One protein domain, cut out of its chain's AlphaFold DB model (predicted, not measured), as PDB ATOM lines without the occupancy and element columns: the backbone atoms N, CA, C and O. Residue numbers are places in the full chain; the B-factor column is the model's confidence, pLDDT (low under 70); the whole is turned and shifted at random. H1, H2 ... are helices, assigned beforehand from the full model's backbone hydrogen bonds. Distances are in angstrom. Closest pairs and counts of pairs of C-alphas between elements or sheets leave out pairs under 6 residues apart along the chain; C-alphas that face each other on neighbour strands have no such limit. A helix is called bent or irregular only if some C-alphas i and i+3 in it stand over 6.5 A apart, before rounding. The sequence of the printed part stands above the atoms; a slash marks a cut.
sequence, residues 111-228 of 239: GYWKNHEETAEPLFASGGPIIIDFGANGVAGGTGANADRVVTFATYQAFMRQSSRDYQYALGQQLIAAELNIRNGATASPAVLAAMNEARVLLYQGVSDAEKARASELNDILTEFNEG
ATOM      1  N   GLY A 111     144.682 249.165 139.848       94.88
ATOM      2  CA  GLY A 111     143.422 248.542 139.448       94.88
ATOM      3  C   GLY A 111     143.562 247.041 139.214       94.88
ATOM      4  O   GLY A 111     142.710 246.280 139.676       94.88
ATOM      5  N   TYR A 112     144.656 246.610 138.585       95.12
ATOM      6  CA  TYR A 112     144.965 245.198 138.399       95.12
ATOM      7  C   TYR A 112     145.044 244.472 139.742       95.12
ATOM      8  O   TYR A 112     144.290 243.527 139.973       95.12
ATOM      9  N   TRP A 113     145.878 244.958 140.667       94.81
ATOM     10  CA  TRP A 113     146.067 244.314 141.970       94.81
ATOM     11  C   TRP A 113     144.753 244.208 142.759       94.81
ATOM     12  O   TRP A 113     144.481 243.182 143.385       94.81
ATOM     13  N   LYS A 114     143.881 245.222 142.670       92.88
ATOM     14  CA  LYS A 114     142.546 245.206 143.300       92.88
ATOM     15  C   LYS A 114     141.649 244.068 142.811       92.88
ATOM     16  O   LYS A 114     140.823 243.604 143.593       92.88
ATOM     17  N   ASN A 115     141.779 243.671 141.547       93.94
ATOM     18  CA  ASN A 115     140.862 242.739 140.891       93.94
ATOM     19  C   ASN A 115     141.459 241.342 140.656       93.94
ATOM     20  O   ASN A 115     140.699 240.436 140.334       93.94
ATOM     21  N   HIS A 116     142.768 241.169 140.864       92.25
ATOM     22  CA  HIS A 116     143.500 239.915 140.648       92.25
ATOM     23  C   HIS A 116     144.172 239.447 141.943       92.25
ATOM     24  O   HIS A 116     145.398 239.385 142.087       92.25
ATOM     25  N   GLU A 117     143.337 239.158 142.939       91.44
ATOM     26  CA  GLU A 117     143.764 238.675 144.252       91.44
ATOM     27  C   GLU A 117     144.574 237.367 144.147       91.44
ATOM     28  O   GLU A 117     145.528 237.174 144.901       91.44
ATOM     29  N   GLU A 118     144.261 236.523 143.163       92.12
ATOM     30  CA  GLU A 118     144.967 235.284 142.829       92.12
ATOM     31  C   GLU A 118     146.423 235.500 142.391       92.12
ATOM     32  O   GLU A 118     147.257 234.617 142.591       92.12
ATOM     33  N   THR A 119     146.747 236.674 141.841       89.94
ATOM     34  CA  THR A 119     148.123 237.050 141.483       89.94
ATOM     35  C   THR A 119     148.862 237.619 142.694       89.94
ATOM     36  O   THR A 119     150.058 237.391 142.865       89.94
ATOM     37  N   ALA A 120     148.159 238.335 143.577       89.88
ATOM     38  CA  ALA A 120     148.749 238.924 144.776       89.88
ATOM     39  C   ALA A 120     149.040 237.881 145.872       89.88
ATOM     40  O   ALA A 120     150.088 237.944 146.516       89.88
ATOM     41  N   GLU A 121     148.144 236.915 146.098       90.19
ATOM     42  CA  GLU A 121     148.246 235.937 147.193       90.19
ATOM     43  C   GLU A 121     149.594 235.184 147.228       90.19
ATOM     44  O   GLU A 121     150.238 235.169 148.289       90.19
ATOM     45  N   PRO A 122     150.108 234.635 146.106       88.38
ATOM     46  CA  PRO A 122     151.398 233.946 146.098       88.38
ATOM     47  C   PRO A 122     152.579 234.853 146.477       88.38
ATOM     48  O   PRO A 122     153.566 234.376 147.049       88.38
ATOM     49  N   LEU A 123     152.495 236.162 146.210       87.75
ATOM     50  CA  LEU A 123     153.543 237.138 146.538       87.75
ATOM     51  C   LEU A 123     153.591 237.461 148.038       87.75
ATOM     52  O   LEU A 123     154.666 237.737 148.579       87.75
ATOM     53  N   PHE A 124     152.454 237.386 148.735       86.62
ATOM     54  CA  PHE A 124     152.421 237.450 150.201       86.62
ATOM     55  C   PHE A 124     152.915 236.146 150.836       86.62
ATOM     56  O   PHE A 124     153.607 236.183 151.853       86.62
ATOM     57  N   ALA A 125     152.596 234.995 150.239       83.50
ATOM     58  CA  ALA A 125     153.036 233.697 150.747       83.50
ATOM     59  C   ALA A 125     154.560 233.502 150.629       83.50
ATOM     60  O   ALA A 125     155.188 232.981 151.549       83.50
ATOM     61  N   SER A 126     155.156 233.938 149.515       82.69
ATOM     62  CA  SER A 126     156.592 233.780 149.234       82.69
ATOM     63  C   SER A 126     157.460 234.924 149.770       82.69
ATOM     64  O   SER A 126     158.557 234.676 150.264       82.69
ATOM     65  N   GLY A 127     156.974 236.169 149.708       77.44
ATOM     66  CA  GLY A 127     157.712 237.363 150.134       77.44
ATOM     67  C   GLY A 127     157.470 237.780 151.587       77.44
ATOM     68  O   GLY A 127     158.018 238.786 152.037       77.44
ATOM     69  N   GLY A 128     156.622 237.051 152.316       77.44
ATOM     70  CA  GLY A 128     156.155 237.453 153.639       77.44
ATOM     71  C   GLY A 128     155.215 238.664 153.580       77.44
ATOM     72  O   GLY A 128     154.764 239.068 152.508       77.44
ATOM     73  N   PRO A 129     154.880 239.277 154.718       77.38
ATOM     74  CA  PRO A 129     153.975 240.418 154.727       77.38
ATOM     75  C   PRO A 129     154.599 241.672 154.102       77.38
ATOM     76  O   PRO A 129     155.819 241.849 154.107       77.38
ATOM     77  N   ILE A 130     153.755 242.562 153.581       80.81
ATOM     78  CA  ILE A 130     154.157 243.930 153.230       80.81
ATOM     79  C   ILE A 130     154.038 244.769 154.507       80.81
ATOM     80  O   ILE A 130     153.011 244.729 155.178       80.81
ATOM     81  N   ILE A 131     155.083 245.502 154.886       75.25
ATOM     82  CA  ILE A 131     155.060 246.306 156.115       75.25
ATOM     83  C   ILE A 131     154.671 247.736 155.747       75.25
ATOM     84  O   ILE A 131     155.497 248.502 155.250       75.25
ATOM     85  N   ILE A 132     153.405 248.084 155.981       76.56
ATOM     86  CA  ILE A 132     152.914 249.463 155.911       76.56
ATOM     87  C   ILE A 132     152.239 249.753 157.234       76.56
ATOM     88  O   ILE A 132     151.121 249.308 157.497       76.56
ATOM     89  N   ASP A 133     152.945 250.493 158.070       73.00
ATOM     90  CA  ASP A 133     152.392 250.925 159.332       73.00
ATOM     91  C   ASP A 133     151.572 252.194 159.102       73.00
ATOM     92  O   ASP A 133     152.072 253.200 158.603       73.00
ATOM     93  N   PHE A 134     150.286 252.114 159.422       70.81
ATOM     94  CA  PHE A 134     149.400 253.264 159.488       70.81
ATOM     95  C   PHE A 134     149.309 253.564 160.974       70.81
ATOM     96  O   PHE A 134     148.560 252.879 161.672       70.81
ATOM     97  N   GLY A 135     150.122 254.495 161.475       64.12
ATOM     98  CA  GLY A 135     150.277 254.657 162.918       64.12
ATOM     99  C   GLY A 135     148.973 255.036 163.619       64.12
ATOM    100  O   GLY A 135     147.905 255.150 163.018       64.12
ATOM    101  N   ALA A 136     149.045 255.267 164.929       59.00
ATOM    102  CA  ALA A 136     147.870 255.374 165.803       59.00
ATOM    103  C   ALA A 136     146.806 256.417 165.379       59.00
ATOM    104  O   ALA A 136     145.658 256.314 165.809       59.00
ATOM    105  N   ASN A 137     147.166 257.385 164.531       55.94
ATOM    106  CA  ASN A 137     146.283 258.442 164.031       55.94
ATOM    107  C   ASN A 137     145.700 258.169 162.625       55.94
ATOM    108  O   ASN A 137     144.894 258.957 162.144       55.94
ATOM    109  N   GLY A 138     146.111 257.087 161.955       48.56
ATOM    110  CA  GLY A 138     146.007 256.924 160.501       48.56
ATOM    111  C   GLY A 138     144.733 256.284 159.937       48.56
ATOM    112  O   GLY A 138     144.606 256.127 158.728       48.56
ATOM    113  N   VAL A 139     143.773 255.881 160.768       50.72
ATOM    114  CA  VAL A 139     142.480 255.388 160.266       50.72
ATOM    115  C   VAL A 139     141.354 255.960 161.113       50.72
ATOM    116  O   VAL A 139     141.052 255.457 162.197       50.72
ATOM    117  N   ALA A 140     140.697 257.000 160.596       41.22
ATOM    118  CA  ALA A 140     139.444 257.508 161.140       41.22
ATOM    119  C   ALA A 140     138.372 256.399 161.075       41.22
ATOM    120  O   ALA A 140     137.736 256.182 160.047       41.22
ATOM    121  N   GLY A 141     138.226 255.646 162.170       46.44
ATOM    122  CA  GLY A 141     137.272 254.539 162.303       46.44
ATOM    123  C   GLY A 141     137.785 253.317 163.075       46.44
ATOM    124  O   GLY A 141     136.976 252.475 163.456       46.44
ATOM    125  N   GLY A 142     139.091 253.211 163.347       42.94
ATOM    126  CA  GLY A 142     139.664 252.120 164.144       42.94
ATOM    127  C   GLY A 142     139.968 252.552 165.576       42.94
ATOM    128  O   GLY A 142     141.002 253.155 165.840       42.94
ATOM    129  N   THR A 143     139.088 252.250 166.528       37.34
ATOM    130  CA  THR A 143     139.374 252.466 167.952       37.34
ATOM    131  C   THR A 143     140.449 251.489 168.441       37.34
ATOM    132  O   THR A 143     140.151 250.321 168.677       37.34
ATOM    133  N   GLY A 144     141.670 251.984 168.654       39.78
ATOM    134  CA  GLY A 144     142.657 251.372 169.550       39.78
ATOM    135  C   GLY A 144     143.712 250.466 168.900       39.78
ATOM    136  O   GLY A 144     143.391 249.450 168.299       39.78
ATOM    137  N   ALA A 145     144.980 250.843 169.113       41.53
ATOM    138  CA  ALA A 145     146.191 250.013 169.079       41.53
ATOM    139  C   ALA A 145     146.373 249.067 167.873       41.53
ATOM    140  O   ALA A 145     146.117 247.877 167.984       41.53
ATOM    141  N   ASN A 146     146.920 249.569 166.763       43.41
ATOM    142  CA  ASN A 146     147.569 248.737 165.738       43.41
ATOM    143  C   ASN A 146     148.754 249.498 165.124       43.41
ATOM    144  O   ASN A 146     148.742 249.809 163.941       43.41
ATOM    145  N   ALA A 147     149.755 249.833 165.941       40.56
ATOM    146  CA  ALA A 147     150.997 250.489 165.507       40.56
ATOM    147  C   ALA A 147     151.993 249.503 164.863       40.56
ATOM    148  O   ALA A 147     153.185 249.584 165.115       40.56
ATOM    149  N   ASP A 148     151.476 248.493 164.162       47.12
ATOM    150  CA  ASP A 148     152.276 247.577 163.351       47.12
ATOM    151  C   ASP A 148     151.313 246.774 162.471       47.12
ATOM    152  O   ASP A 148     151.031 245.590 162.690       47.12
ATOM    153  N   ARG A 149     150.672 247.442 161.505       57.19
ATOM    154  CA  ARG A 149     149.807 246.736 160.553       57.19
ATOM    155  C   ARG A 149     150.685 246.073 159.499       57.19
ATOM    156  O   ARG A 149     150.769 246.497 158.355       57.19
ATOM    157  N   VAL A 150     151.329 244.985 159.910       59.59
ATOM    158  CA  VAL A 150     151.829 243.948 159.013       59.59
ATOM    159  C   VAL A 150     150.696 243.643 158.031       59.59
ATOM    160  O   VAL A 150     149.670 243.074 158.417       59.59
ATOM    161  N   VAL A 151     150.829 244.089 156.781       68.56
ATOM    162  CA  VAL A 151     149.811 243.872 155.759       68.56
ATOM    163  C   VAL A 151     149.901 242.398 155.386       68.56
ATOM    164  O   VAL A 151     150.699 241.967 154.559       68.56
ATOM    165  N   THR A 152     149.093 241.603 156.074       80.25
ATOM    166  CA  THR A 152     148.694 240.264 155.650       80.25
ATOM    167  C   THR A 152     147.809 240.365 154.411       80.25
ATOM    168  O   THR A 152     147.198 241.409 154.157       80.25
ATOM    169  N   PHE A 153     147.653 239.262 153.686       77.75
ATOM    170  CA  PHE A 153     146.755 239.219 152.535       77.75
ATOM    171  C   PHE A 153     145.301 239.601 152.890       77.75
ATOM    172  O   PHE A 153     144.654 240.357 152.170       77.75
ATOM    173  N   ALA A 154     144.804 239.192 154.061       79.25
ATOM    174  CA  ALA A 154     143.465 239.572 154.522       79.25
ATOM    175  C   ALA A 154     143.327 241.093 154.749       79.25
ATOM    176  O   ALA A 154     142.331 241.706 154.360       79.25
ATOM    177  N   THR A 155     144.334 241.730 155.356       80.94
ATOM    178  CA  THR A 155     144.351 243.193 155.545       80.94
ATOM    179  C   THR A 155     144.556 243.950 154.238       80.94
ATOM    180  O   THR A 155     143.978 245.022 154.079       80.94
ATOM    181  N   TYR A 156     145.319 243.380 153.302       84.94
ATOM    182  CA  TYR A 156     145.476 243.889 151.944       84.94
ATOM    183  C   TYR A 156     144.112 244.023 151.256       84.94
ATOM    184  O   TYR A 156     143.747 245.127 150.857       84.94
ATOM    185  N   GLN A 157     143.301 242.959 151.222       83.81
ATOM    186  CA  GLN A 157     141.980 243.002 150.578       83.81
ATOM    187  C   GLN A 157     141.070 244.065 151.202       83.81
ATOM    188  O   GLN A 157     140.442 244.864 150.506       83.81
ATOM    189  N   ALA A 158     141.007 244.100 152.537       84.44
ATOM    190  CA  ALA A 158     140.168 245.055 153.254       84.44
ATOM    191  C   ALA A 158     140.580 246.512 152.987       84.44
ATOM    192  O   ALA A 158     139.719 247.392 152.929       84.44
ATOM    193  N   PHE A 159     141.883 246.763 152.830       85.25
ATOM    194  CA  PHE A 159     142.446 248.085 152.578       85.25
ATOM    195  C   PHE A 159     142.297 248.519 151.111       85.25
ATOM    196  O   PHE A 159     141.879 249.644 150.836       85.25
ATOM    197  N   MET A 160     142.565 247.623 150.159       86.19
ATOM    198  CA  MET A 160     142.460 247.906 148.723       86.19
ATOM    199  C   MET A 160     141.013 248.140 148.262       86.19
ATOM    200  O   MET A 160     140.793 248.831 147.270       86.19
ATOM    201  N   ARG A 161     140.017 247.646 149.010       86.81
ATOM    202  CA  ARG A 161     138.586 247.928 148.779       86.81
ATOM    203  C   ARG A 161     138.117 249.280 149.327       86.81
ATOM    204  O   ARG A 161     136.986 249.679 149.051       86.81
ATOM    205  N   GLN A 162     138.934 249.984 150.115       86.25
ATOM    206  CA  GLN A 162     138.561 251.303 150.632       86.25
ATOM    207  C   GLN A 162     138.503 252.342 149.510       86.25
ATOM    208  O   GLN A 162     139.225 252.270 148.515       86.25
ATOM    209  N   SER A 163     137.649 253.344 149.697       85.88
ATOM    210  CA  SER A 163     137.576 254.490 148.795       85.88
ATOM    211  C   SER A 163     138.868 255.306 148.855       85.88
ATOM    212  O   SER A 163     139.298 255.711 149.933       85.88
ATOM    213  N   SER A 164     139.439 255.626 147.696       83.19
ATOM    214  CA  SER A 164     140.644 256.455 147.549       83.19
ATOM    215  C   SER A 164     140.390 257.961 147.719       83.19
ATOM    216  O   SER A 164     141.240 258.776 147.385       83.19
ATOM    217  N   ARG A 165     139.215 258.369 148.224       78.81
ATOM    218  CA  ARG A 165     138.893 259.792 148.461       78.81
ATOM    219  C   ARG A 165     139.684 260.415 149.614       78.81
ATOM    220  O   ARG A 165     139.735 261.637 149.712       78.81
ATOM    221  N   ASP A 166     140.252 259.591 150.488       86.94
ATOM    222  CA  ASP A 166     141.195 260.023 151.514       86.94
ATOM    223  C   ASP A 166     142.624 259.881 150.976       86.94
ATOM    224  O   ASP A 166     142.986 258.817 150.465       86.94
ATOM    225  N   TYR A 167     143.441 260.927 151.119       88.75
ATOM    226  CA  TYR A 167     144.843 260.928 150.692       88.75
ATOM    227  C   TYR A 167     145.643 259.789 151.330       88.75
ATOM    228  O   TYR A 167     146.509 259.213 150.678       88.75
ATOM    229  N   GLN A 168     145.326 259.419 152.574       88.88
ATOM    230  CA  GLN A 168     145.989 258.318 153.259       88.88
ATOM    231  C   GLN A 168     145.667 256.962 152.616       88.88
ATOM    232  O   GLN A 168     146.563 256.136 152.431       88.88
ATOM    233  N   TYR A 169     144.409 256.738 152.222       89.62
ATOM    234  CA  TYR A 169     144.025 255.519 151.507       89.62
ATOM    235  C   TYR A 169     144.581 255.501 150.085       89.62
ATOM    236  O   TYR A 169     145.110 254.473 149.674       89.62
ATOM    237  N   ALA A 170     144.519 256.616 149.351       93.25
ATOM    238  CA  ALA A 170     145.081 256.704 148.004       93.25
ATOM    239  C   ALA A 170     146.584 256.376 147.996       93.25
ATOM    240  O   ALA A 170     147.001 255.433 147.316       93.25
ATOM    241  N   LEU A 171     147.360 257.065 148.841       95.06
ATOM    242  CA  LEU A 171     148.802 256.863 148.956       95.06
ATOM    243  C   LEU A 171     149.143 255.437 149.398       95.06
ATOM    244  O   LEU A 171     149.999 254.790 148.798       95.06
ATOM    245  N   GLY A 172     148.449 254.917 150.415       92.56
ATOM    246  CA  GLY A 172     148.666 253.548 150.879       92.56
ATOM    247  C   GLY A 172     148.377 252.509 149.797       92.56
ATOM    248  O   GLY A 172     149.123 251.545 149.663       92.56
ATOM    249  N   GLN A 173     147.328 252.701 148.994       94.25
ATOM    250  CA  GLN A 173     146.964 251.749 147.943       94.25
ATOM    251  C   GLN A 173     147.984 251.777 146.798       94.25
ATOM    252  O   GLN A 173     148.329 250.719 146.274       94.25
ATOM    253  N   GLN A 174     148.495 252.957 146.427       97.06
ATOM    254  CA  GLN A 174     149.576 253.058 145.440       97.06
ATOM    255  C   GLN A 174     150.888 252.450 145.944       97.06
ATOM    256  O   GLN A 174     151.568 251.750 145.195       97.06
ATOM    257  N   LEU A 175     151.222 252.651 147.222       96.12
ATOM    258  CA  LEU A 175     152.399 252.036 147.833       96.12
ATOM    259  C   LEU A 175     152.304 250.505 147.833       96.12
ATOM    260  O   LEU A 175     153.268 249.841 147.473       96.12
ATOM    261  N   ILE A 176     151.143 249.941 148.182       94.19
ATOM    262  CA  ILE A 176     150.910 248.490 148.123       94.19
ATOM    263  C   ILE A 176     151.125 247.954 146.703       94.19
ATOM    264  O   ILE A 176     151.806 246.944 146.537       94.19
ATOM    265  N   ALA A 177     150.568 248.619 145.688       95.81
ATOM    266  CA  ALA A 177     150.747 248.217 144.294       95.81
ATOM    267  C   ALA A 177     152.229 248.258 143.874       95.81
ATOM    268  O   ALA A 177     152.726 247.299 143.286       95.81
ATOM    269  N   ALA A 178     152.968 249.296 144.277       96.81
ATOM    270  CA  ALA A 178     154.398 249.408 143.994       96.81
ATOM    271  C   ALA A 178     155.216 248.276 144.643       96.81
ATOM    272  O   ALA A 178     156.089 247.684 144.009       96.81
ATOM    273  N   GLU A 179     154.910 247.924 145.894       95.31
ATOM    274  CA  GLU A 179     155.548 246.804 146.598       95.31
ATOM    275  C   GLU A 179     155.270 245.460 145.912       95.31
ATOM    276  O   GLU A 179     156.168 244.624 145.784       95.31
ATOM    277  N   LEU A 180     154.032 245.246 145.454       94.19
ATOM    278  CA  LEU A 180     153.651 244.039 144.723       94.19
ATOM    279  C   LEU A 180     154.345 243.963 143.365       94.19
ATOM    280  O   LEU A 180     154.849 242.900 143.018       94.19
ATOM    281  N   ASN A 181     154.474 245.085 142.655       95.62
ATOM    282  CA  ASN A 181     155.230 245.159 141.408       95.62
ATOM    283  C   ASN A 181     156.693 244.747 141.609       95.62
ATOM    284  O   ASN A 181     157.189 243.884 140.886       95.62
ATOM    285  N   ILE A 182     157.370 245.275 142.635       94.56
ATOM    286  CA  ILE A 182     158.759 244.893 142.940       94.56
ATOM    287  C   ILE A 182     158.866 243.401 143.283       94.56
ATOM    288  O   ILE A 182     159.775 242.715 142.815       94.56
ATOM    289  N   ARG A 183     157.921 242.859 144.058       91.31
ATOM    290  CA  ARG A 183     157.875 241.420 144.383       91.31
ATOM    291  C   ARG A 183     157.585 240.544 143.170       91.31
ATOM    292  O   ARG A 183     158.085 239.427 143.106       91.31
ATOM    293  N   ASN A 184     156.829 241.067 142.209       91.44
ATOM    294  CA  ASN A 184     156.586 240.442 140.915       91.44
ATOM    295  C   ASN A 184     157.786 240.584 139.949       91.44
ATOM    296  O   ASN A 184     157.711 240.184 138.790       91.44
ATOM    297  N   GLY A 185     158.905 241.144 140.420       91.44
ATOM    298  CA  GLY A 185     160.166 241.248 139.693       91.44
ATOM    299  C   GLY A 185     160.435 242.617 139.074       91.44
ATOM    300  O   GLY A 185     161.477 242.779 138.440       91.44
ATOM    301  N   ALA A 186     159.537 243.596 139.228       93.31
ATOM    302  CA  ALA A 186     159.749 244.923 138.668       93.31
ATOM    303  C   ALA A 186     160.928 245.644 139.321       93.31
ATOM    304  O   ALA A 186     161.141 245.599 140.533       93.31
ATOM    305  N   THR A 187     161.691 246.354 138.499       94.75
ATOM    306  CA  THR A 187     162.768 247.227 138.953       94.75
ATOM    307  C   THR A 187     162.240 248.644 139.130       94.75
ATOM    308  O   THR A 187     161.562 249.177 138.255       94.75
ATOM    309  N   ALA A 188     162.545 249.255 140.273       95.06
ATOM    310  CA  ALA A 188     162.178 250.630 140.591       95.06
ATOM    311  C   ALA A 188     163.416 251.533 140.539       95.06
ATOM    312  O   ALA A 188     164.487 251.167 141.035       95.06
ATOM    313  N   SER A 189     163.269 252.732 139.974       96.06
ATOM    314  CA  SER A 189     164.343 253.727 139.969       96.06
ATOM    315  C   SER A 189     164.645 254.253 141.387       96.06
ATOM    316  O   SER A 189     163.809 254.148 142.293       96.06
ATOM    317  N   PRO A 190     165.815 254.885 141.622       97.12
ATOM    318  CA  PRO A 190     166.136 255.472 142.926       97.12
ATOM    319  C   PRO A 190     165.111 256.504 143.419       97.12
ATOM    320  O   PRO A 190     164.881 256.608 144.622       97.12
ATOM    321  N   ALA A 191     164.480 257.249 142.502       96.81
ATOM    322  CA  ALA A 191     163.444 258.223 142.840       96.81
ATOM    323  C   ALA A 191     162.168 257.538 143.356       96.81
ATOM    324  O   ALA A 191     161.622 257.955 144.376       96.81
ATOM    325  N   VAL A 192     161.748 256.443 142.712       98.00
ATOM    326  CA  VAL A 192     160.601 255.634 143.151       98.00
ATOM    327  C   VAL A 192     160.877 255.015 144.520       98.00
ATOM    328  O   VAL A 192     160.054 255.133 145.423       98.00
ATOM    329  N   LEU A 193     162.061 254.430 144.729       97.00
ATOM    330  CA  LEU A 193     162.436 253.852 146.026       97.00
ATOM    331  C   LEU A 193     162.453 254.901 147.152       97.00
ATOM    332  O   LEU A 193     162.021 254.615 148.271       97.00
ATOM    333  N   ALA A 194     162.915 256.124 146.867       97.25
ATOM    334  CA  ALA A 194     162.855 257.233 147.815       97.25
ATOM    335  C   ALA A 194     161.404 257.624 148.143       97.25
ATOM    336  O   ALA A 194     161.066 257.749 149.321       97.25
ATOM    337  N   ALA A 195     160.537 257.730 147.131       97.94
ATOM    338  CA  ALA A 195     159.119 258.025 147.321       97.94
ATOM    339  C   ALA A 195     158.401 256.931 148.128       97.94
ATOM    340  O   ALA A 195     157.640 257.247 149.038       97.94
ATOM    341  N   MET A 196     158.693 255.650 147.878       96.62
ATOM    342  CA  MET A 196     158.159 254.539 148.675       96.62
ATOM    343  C   MET A 196     158.587 254.634 150.144       96.62
ATOM    344  O   MET A 196     157.771 254.442 151.044       96.62
ATOM    345  N   ASN A 197     159.861 254.944 150.411       95.00
ATOM    346  CA  ASN A 197     160.358 255.119 151.778       95.00
ATOM    347  C   ASN A 197     159.660 256.279 152.493       95.00
ATOM    348  O   ASN A 197     159.245 256.131 153.640       95.00
ATOM    349  N   GLU A 198     159.493 257.410 151.814       95.81
ATOM    350  CA  GLU A 198     158.823 258.573 152.385       95.81
ATOM    351  C   GLU A 198     157.324 258.338 152.594       95.81
ATOM    352  O   GLU A 198     156.789 258.694 153.642       95.81
ATOM    353  N   ALA A 199     156.660 257.647 151.664       95.44
ATOM    354  CA  ALA A 199     155.267 257.242 151.809       95.44
ATOM    355  C   ALA A 199     155.065 256.359 153.047       95.44
ATOM    356  O   ALA A 199     154.128 256.591 153.807       95.44
ATOM    357  N   ARG A 200     155.965 255.395 153.312       91.38
ATOM    358  CA  ARG A 200     155.916 254.581 154.543       91.38
ATOM    359  C   ARG A 200     156.001 255.450 155.803       91.38
ATOM    360  O   ARG A 200     155.217 255.248 156.724       91.38
ATOM    361  N   VAL A 201     156.906 256.432 155.834       91.19
ATOM    362  CA  VAL A 201     157.048 257.357 156.978       91.19
ATOM    363  C   VAL A 201     155.792 258.209 157.163       91.19
ATOM    364  O   VAL A 201     155.310 258.349 158.287       91.19
ATOM    365  N   LEU A 202     155.238 258.745 156.076       92.31
ATOM    366  CA  LEU A 202     154.067 259.614 156.128       92.31
ATOM    367  C   LEU A 202     152.807 258.857 156.570       92.31
ATOM    368  O   LEU A 202     152.047 259.329 157.411       92.31
ATOM    369  N   LEU A 203     152.609 257.644 156.050       89.62
ATOM    370  CA  LEU A 203     151.510 256.768 156.460       89.62
ATOM    371  C   LEU A 203     151.637 256.363 157.935       89.62
ATOM    372  O   LEU A 203     150.624 256.347 158.640       89.62
ATOM    373  N   TYR A 204     152.864 256.131 158.413       86.12
ATOM    374  CA  TYR A 204     153.140 255.846 159.820       86.12
ATOM    375  C   TYR A 204     152.781 257.020 160.729       86.12
ATOM    376  O   TYR A 204     152.136 256.837 161.757       86.12
ATOM    377  N   GLN A 205     153.149 258.241 160.354       86.88
ATOM    378  CA  GLN A 205     152.831 259.435 161.145       86.88
ATOM    379  C   GLN A 205     151.336 259.801 161.080       86.88
ATOM    380  O   GLN A 205     150.800 260.405 162.016       86.88
ATOM    381  N   GLY A 206     150.653 259.349 160.025       86.44
ATOM    382  CA  GLY A 206     149.312 259.775 159.650       86.44
ATOM    383  C   GLY A 206     149.387 261.043 158.804       86.44
ATOM    384  O   GLY A 206     150.151 261.951 159.110       86.44
ATOM    385  N   VAL A 207     148.586 261.114 157.738       89.06
ATOM    386  CA  VAL A 207     148.630 262.250 156.806       89.06
ATOM    387  C   VAL A 207     147.838 263.419 157.392       89.06
ATOM    388  O   VAL A 207     146.606 263.424 157.364       89.06
ATOM    389  N   SER A 208     148.527 264.428 157.924       91.50
ATOM    390  CA  SER A 208     147.892 265.664 158.389       91.50
ATOM    391  C   SER A 208     147.444 266.563 157.227       91.50
ATOM    392  O   SER A 208     147.845 266.389 156.075       91.50
ATOM    393  N   ASP A 209     146.638 267.589 157.522       91.06
ATOM    394  CA  ASP A 209     146.218 268.574 156.514       91.06
ATOM    395  C   ASP A 209     147.402 269.284 155.836       91.06
ATOM    396  O   ASP A 209     147.347 269.553 154.636       91.06
ATOM    397  N   ALA A 210     148.478 269.556 156.583       94.25
ATOM    398  CA  ALA A 210     149.687 270.190 156.055       94.25
ATOM    399  C   ALA A 210     150.478 269.263 155.115       94.25
ATOM    400  O   ALA A 210     151.219 269.735 154.256       94.25
ATOM    401  N   GLU A 211     150.299 267.951 155.255       95.50
ATOM    402  CA  GLU A 211     151.016 266.927 154.495       95.50
ATOM    403  C   GLU A 211     150.257 266.454 153.254       95.50
ATOM    404  O   GLU A 211     150.838 265.764 152.422       95.50
ATOM    405  N   LYS A 212     148.989 266.848 153.071       94.31
ATOM    406  CA  LYS A 212     148.166 266.434 151.918       94.31
ATOM    407  C   LYS A 212     148.828 266.716 150.570       94.31
ATOM    408  O   LYS A 212     148.773 265.870 149.684       94.31
ATOM    409  N   ALA A 213     149.472 267.876 150.426       96.12
ATOM    410  CA  ALA A 213     150.202 268.215 149.205       96.12
ATOM    411  C   ALA A 213     151.346 267.224 148.955       96.12
ATOM    412  O   ALA A 213     151.463 266.679 147.861       96.12
ATOM    413  N   ARG A 214     152.120 266.906 150.000       97.31
ATOM    414  CA  ARG A 214     153.219 265.947 149.894       97.31
ATOM    415  C   ARG A 214     152.725 264.524 149.635       97.31
ATOM    416  O   ARG A 214     153.300 263.823 148.812       97.31
ATOM    417  N   ALA A 215     151.639 264.109 150.286       96.00
ATOM    418  CA  ALA A 215     151.006 262.817 150.037       96.00
ATOM    419  C   ALA A 215     150.529 262.687 148.583       96.00
ATOM    420  O   ALA A 215     150.692 261.624 147.992       96.00
ATOM    421  N   SER A 216     149.986 263.763 148.001       96.38
ATOM    422  CA  SER A 216     149.596 263.802 146.587       96.38
ATOM    423  C   SER A 216     150.803 263.643 145.663       96.38
ATOM    424  O   SER A 216     150.766 262.800 144.778       96.38
ATOM    425  N   GLU A 217     151.894 264.376 145.902       97.56
ATOM    426  CA  GLU A 217     153.120 264.251 145.098       97.56
ATOM    427  C   GLU A 217     153.700 262.829 145.143       97.56
ATOM    428  O   GLU A 217     154.079 262.268 144.117       97.56
ATOM    429  N   LEU A 218     153.758 262.222 146.333       98.12
ATOM    430  CA  LEU A 218     154.212 260.839 146.489       98.12
ATOM    431  C   LEU A 218     153.272 259.862 145.774       98.12
ATOM    432  O   LEU A 218     153.736 258.917 145.144       98.12
ATOM    433  N   ASN A 219     151.960 260.096 145.848       97.44
ATOM    434  CA  ASN A 219     150.968 259.295 145.143       97.44
ATOM    435  C   ASN A 219     151.163 259.369 143.620       97.44
ATOM    436  O   ASN A 219     151.053 258.337 142.963       97.44
ATOM    437  N   ASP A 220     151.484 260.539 143.069       97.88
ATOM    438  CA  ASP A 220     151.725 260.719 141.632       97.88
ATOM    439  C   ASP A 220     152.984 259.967 141.180       97.88
ATOM    440  O   ASP A 220     152.917 259.195 140.228       97.88
ATOM    441  N   ILE A 221     154.093 260.060 141.927       98.31
ATOM    442  CA  ILE A 221     155.328 259.306 141.629       98.31
ATOM    443  C   ILE A 221     155.078 257.790 141.648       98.31
ATOM    444  O   ILE A 221     155.564 257.053 140.789       98.31
ATOM    445  N   LEU A 222     154.331 257.299 142.640       98.25
ATOM    446  CA  LEU A 222     154.000 255.875 142.729       98.25
ATOM    447  C   LEU A 222     153.015 255.448 141.636       98.25
ATOM    448  O   LEU A 222     153.097 254.317 141.165       98.25
ATOM    449  N   THR A 223     152.122 256.345 141.210       97.62
ATOM    450  CA  THR A 223     151.233 256.111 140.067       97.62
ATOM    451  C   THR A 223     152.054 255.962 138.793       97.62
ATOM    452  O   THR A 223     151.937 254.934 138.143       97.62
ATOM    453  N   GLU A 224     152.962 256.894 138.489       97.31
ATOM    454  CA  GLU A 224     153.857 256.783 137.327       97.31
ATOM    455  C   GLU A 224     154.626 255.455 137.325       97.31
ATOM    456  O   GLU A 224     154.782 254.826 136.284       97.31
ATOM    457  N   PHE A 225     155.083 254.973 138.485       97.69
ATOM    458  CA  PHE A 225     155.727 253.661 138.563       97.69
ATOM    459  C   PHE A 225     154.762 252.511 138.260       97.69
ATOM    460  O   PHE A 225     155.071 251.651 137.439       97.69
ATOM    461  N   ASN A 226     153.593 252.490 138.898       97.50
ATOM    462  CA  ASN A 226     152.623 251.406 138.736       97.50
ATOM    463  C   ASN A 226     152.033 251.333 137.318       97.50
ATOM    464  O   ASN A 226     151.724 250.239 136.857       97.50
ATOM    465  N   GLU A 227     151.948 252.469 136.624       95.94
ATOM    466  CA  GLU A 227     151.542 252.583 135.215       95.94
ATOM    467  C   GLU A 227     152.727 252.398 134.238       95.94
ATOM    468  O   GLU A 227     152.556 252.482 133.028       95.94
ATOM    469  N   GLY A 228     153.946 252.155 134.743       95.00
ATOM    470  CA  GLY A 228     155.143 251.898 133.929       95.00
ATOM    471  C   GLY A 228     155.732 253.122 133.216       95.00
ATOM    472  O   GLY A 228     156.607 252.969 132.363       95.00
TER     473      GLY A 228
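AT A GLANCE: This is residues 111 to 228 of the 239 residues of an uncharacterized protein of Gemmatimonadaceae bacterium (UniProt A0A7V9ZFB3). H4 runs through the middle of this domain, with the hairpin of H5 and H6 packed on one side of it, while H1, H2 and H3 gather on its other side. Between H2 and H3 the long loop of residues 128 to 152 runs out and comes back. The printed part has 118 residues with six named helices, H1 to H6 in order along the chain, and no named strand; the class is all helix. The whole is compact, with a radius of gyration of the C-alphas of 13.4 A, and rounded, spanning 34 by 29 by 21 A.

IN THESE COORDINATES: Find C-alpha 111 at (143.422, 248.542, 139.448), where H1, residues 111 to 115, begins. H2 takes residues 117 to 127 over 15.2 A; it is neither bent nor irregular, but only just: C-alphas 119 and 122 are 6.5 A apart. H3 follows in residues 153 to 160. Look for C-alpha 167 at (144.843, 260.928, 150.692): here H4 begins, running 24.3 A to residue 183. H5 covers residues 190 to 205 over 22.9 A. H6, residues 209 to 226, runs 25.5 A to C-alpha 226 at (152.623, 251.406, 138.736); it is irregular, with C-alphas 210 and 213 7.1 A apart.

HOW THE PARTS SIT: Start at the hub, H4, which touches four helices. It touches H6 at a shallow tilt of 29 degrees, the same way, closest at the C-alphas of Leu 171 and Asn 219, 5.0 A. H5, with residues 196 to 203 alone, touches H4, closest at the C-alphas of Leu 175 and Met 196, 6.3 A. H5 and H6 form a helical hairpin at a steep tilt of 39 degrees; their closest C-alphas, Ala 195 and Leu 218, are 5.7 A apart. H3 and H4, also a hairpin, only just touch, with 3 pairs of C-alphas within 8 A, the closest Met 160 and Gln 173 at 6.0 A. H4 touches H2 with residues 180 to 183 alone, closest at the C-alphas of Leu 123 and Arg 183, 6.5 A. H1 is close to H4 but not clearly touching: the C-alphas of Trp 113 and Ala 177 are 6.5 A apart. H2 and H3 are both apart from H5 and H6. In H1, H3, H4 and H5 every O i to N i+4 pair is within hydrogen-bond range; in H2 5 of 7 are, and in H6 12 of 14.

THE WHOLE: The C-alphas farthest apart, Gly 144 and Gly 228, are 37.7 A apart. The printed part has no cut. Its one long link joins H2 to H3; in it, residues 130 to 131 pair antiparallel with residues 150 to 151. Look there for low confidence too: residues 135 to 151 are under 70, while the mean pLDDT of the printed part is 84.8.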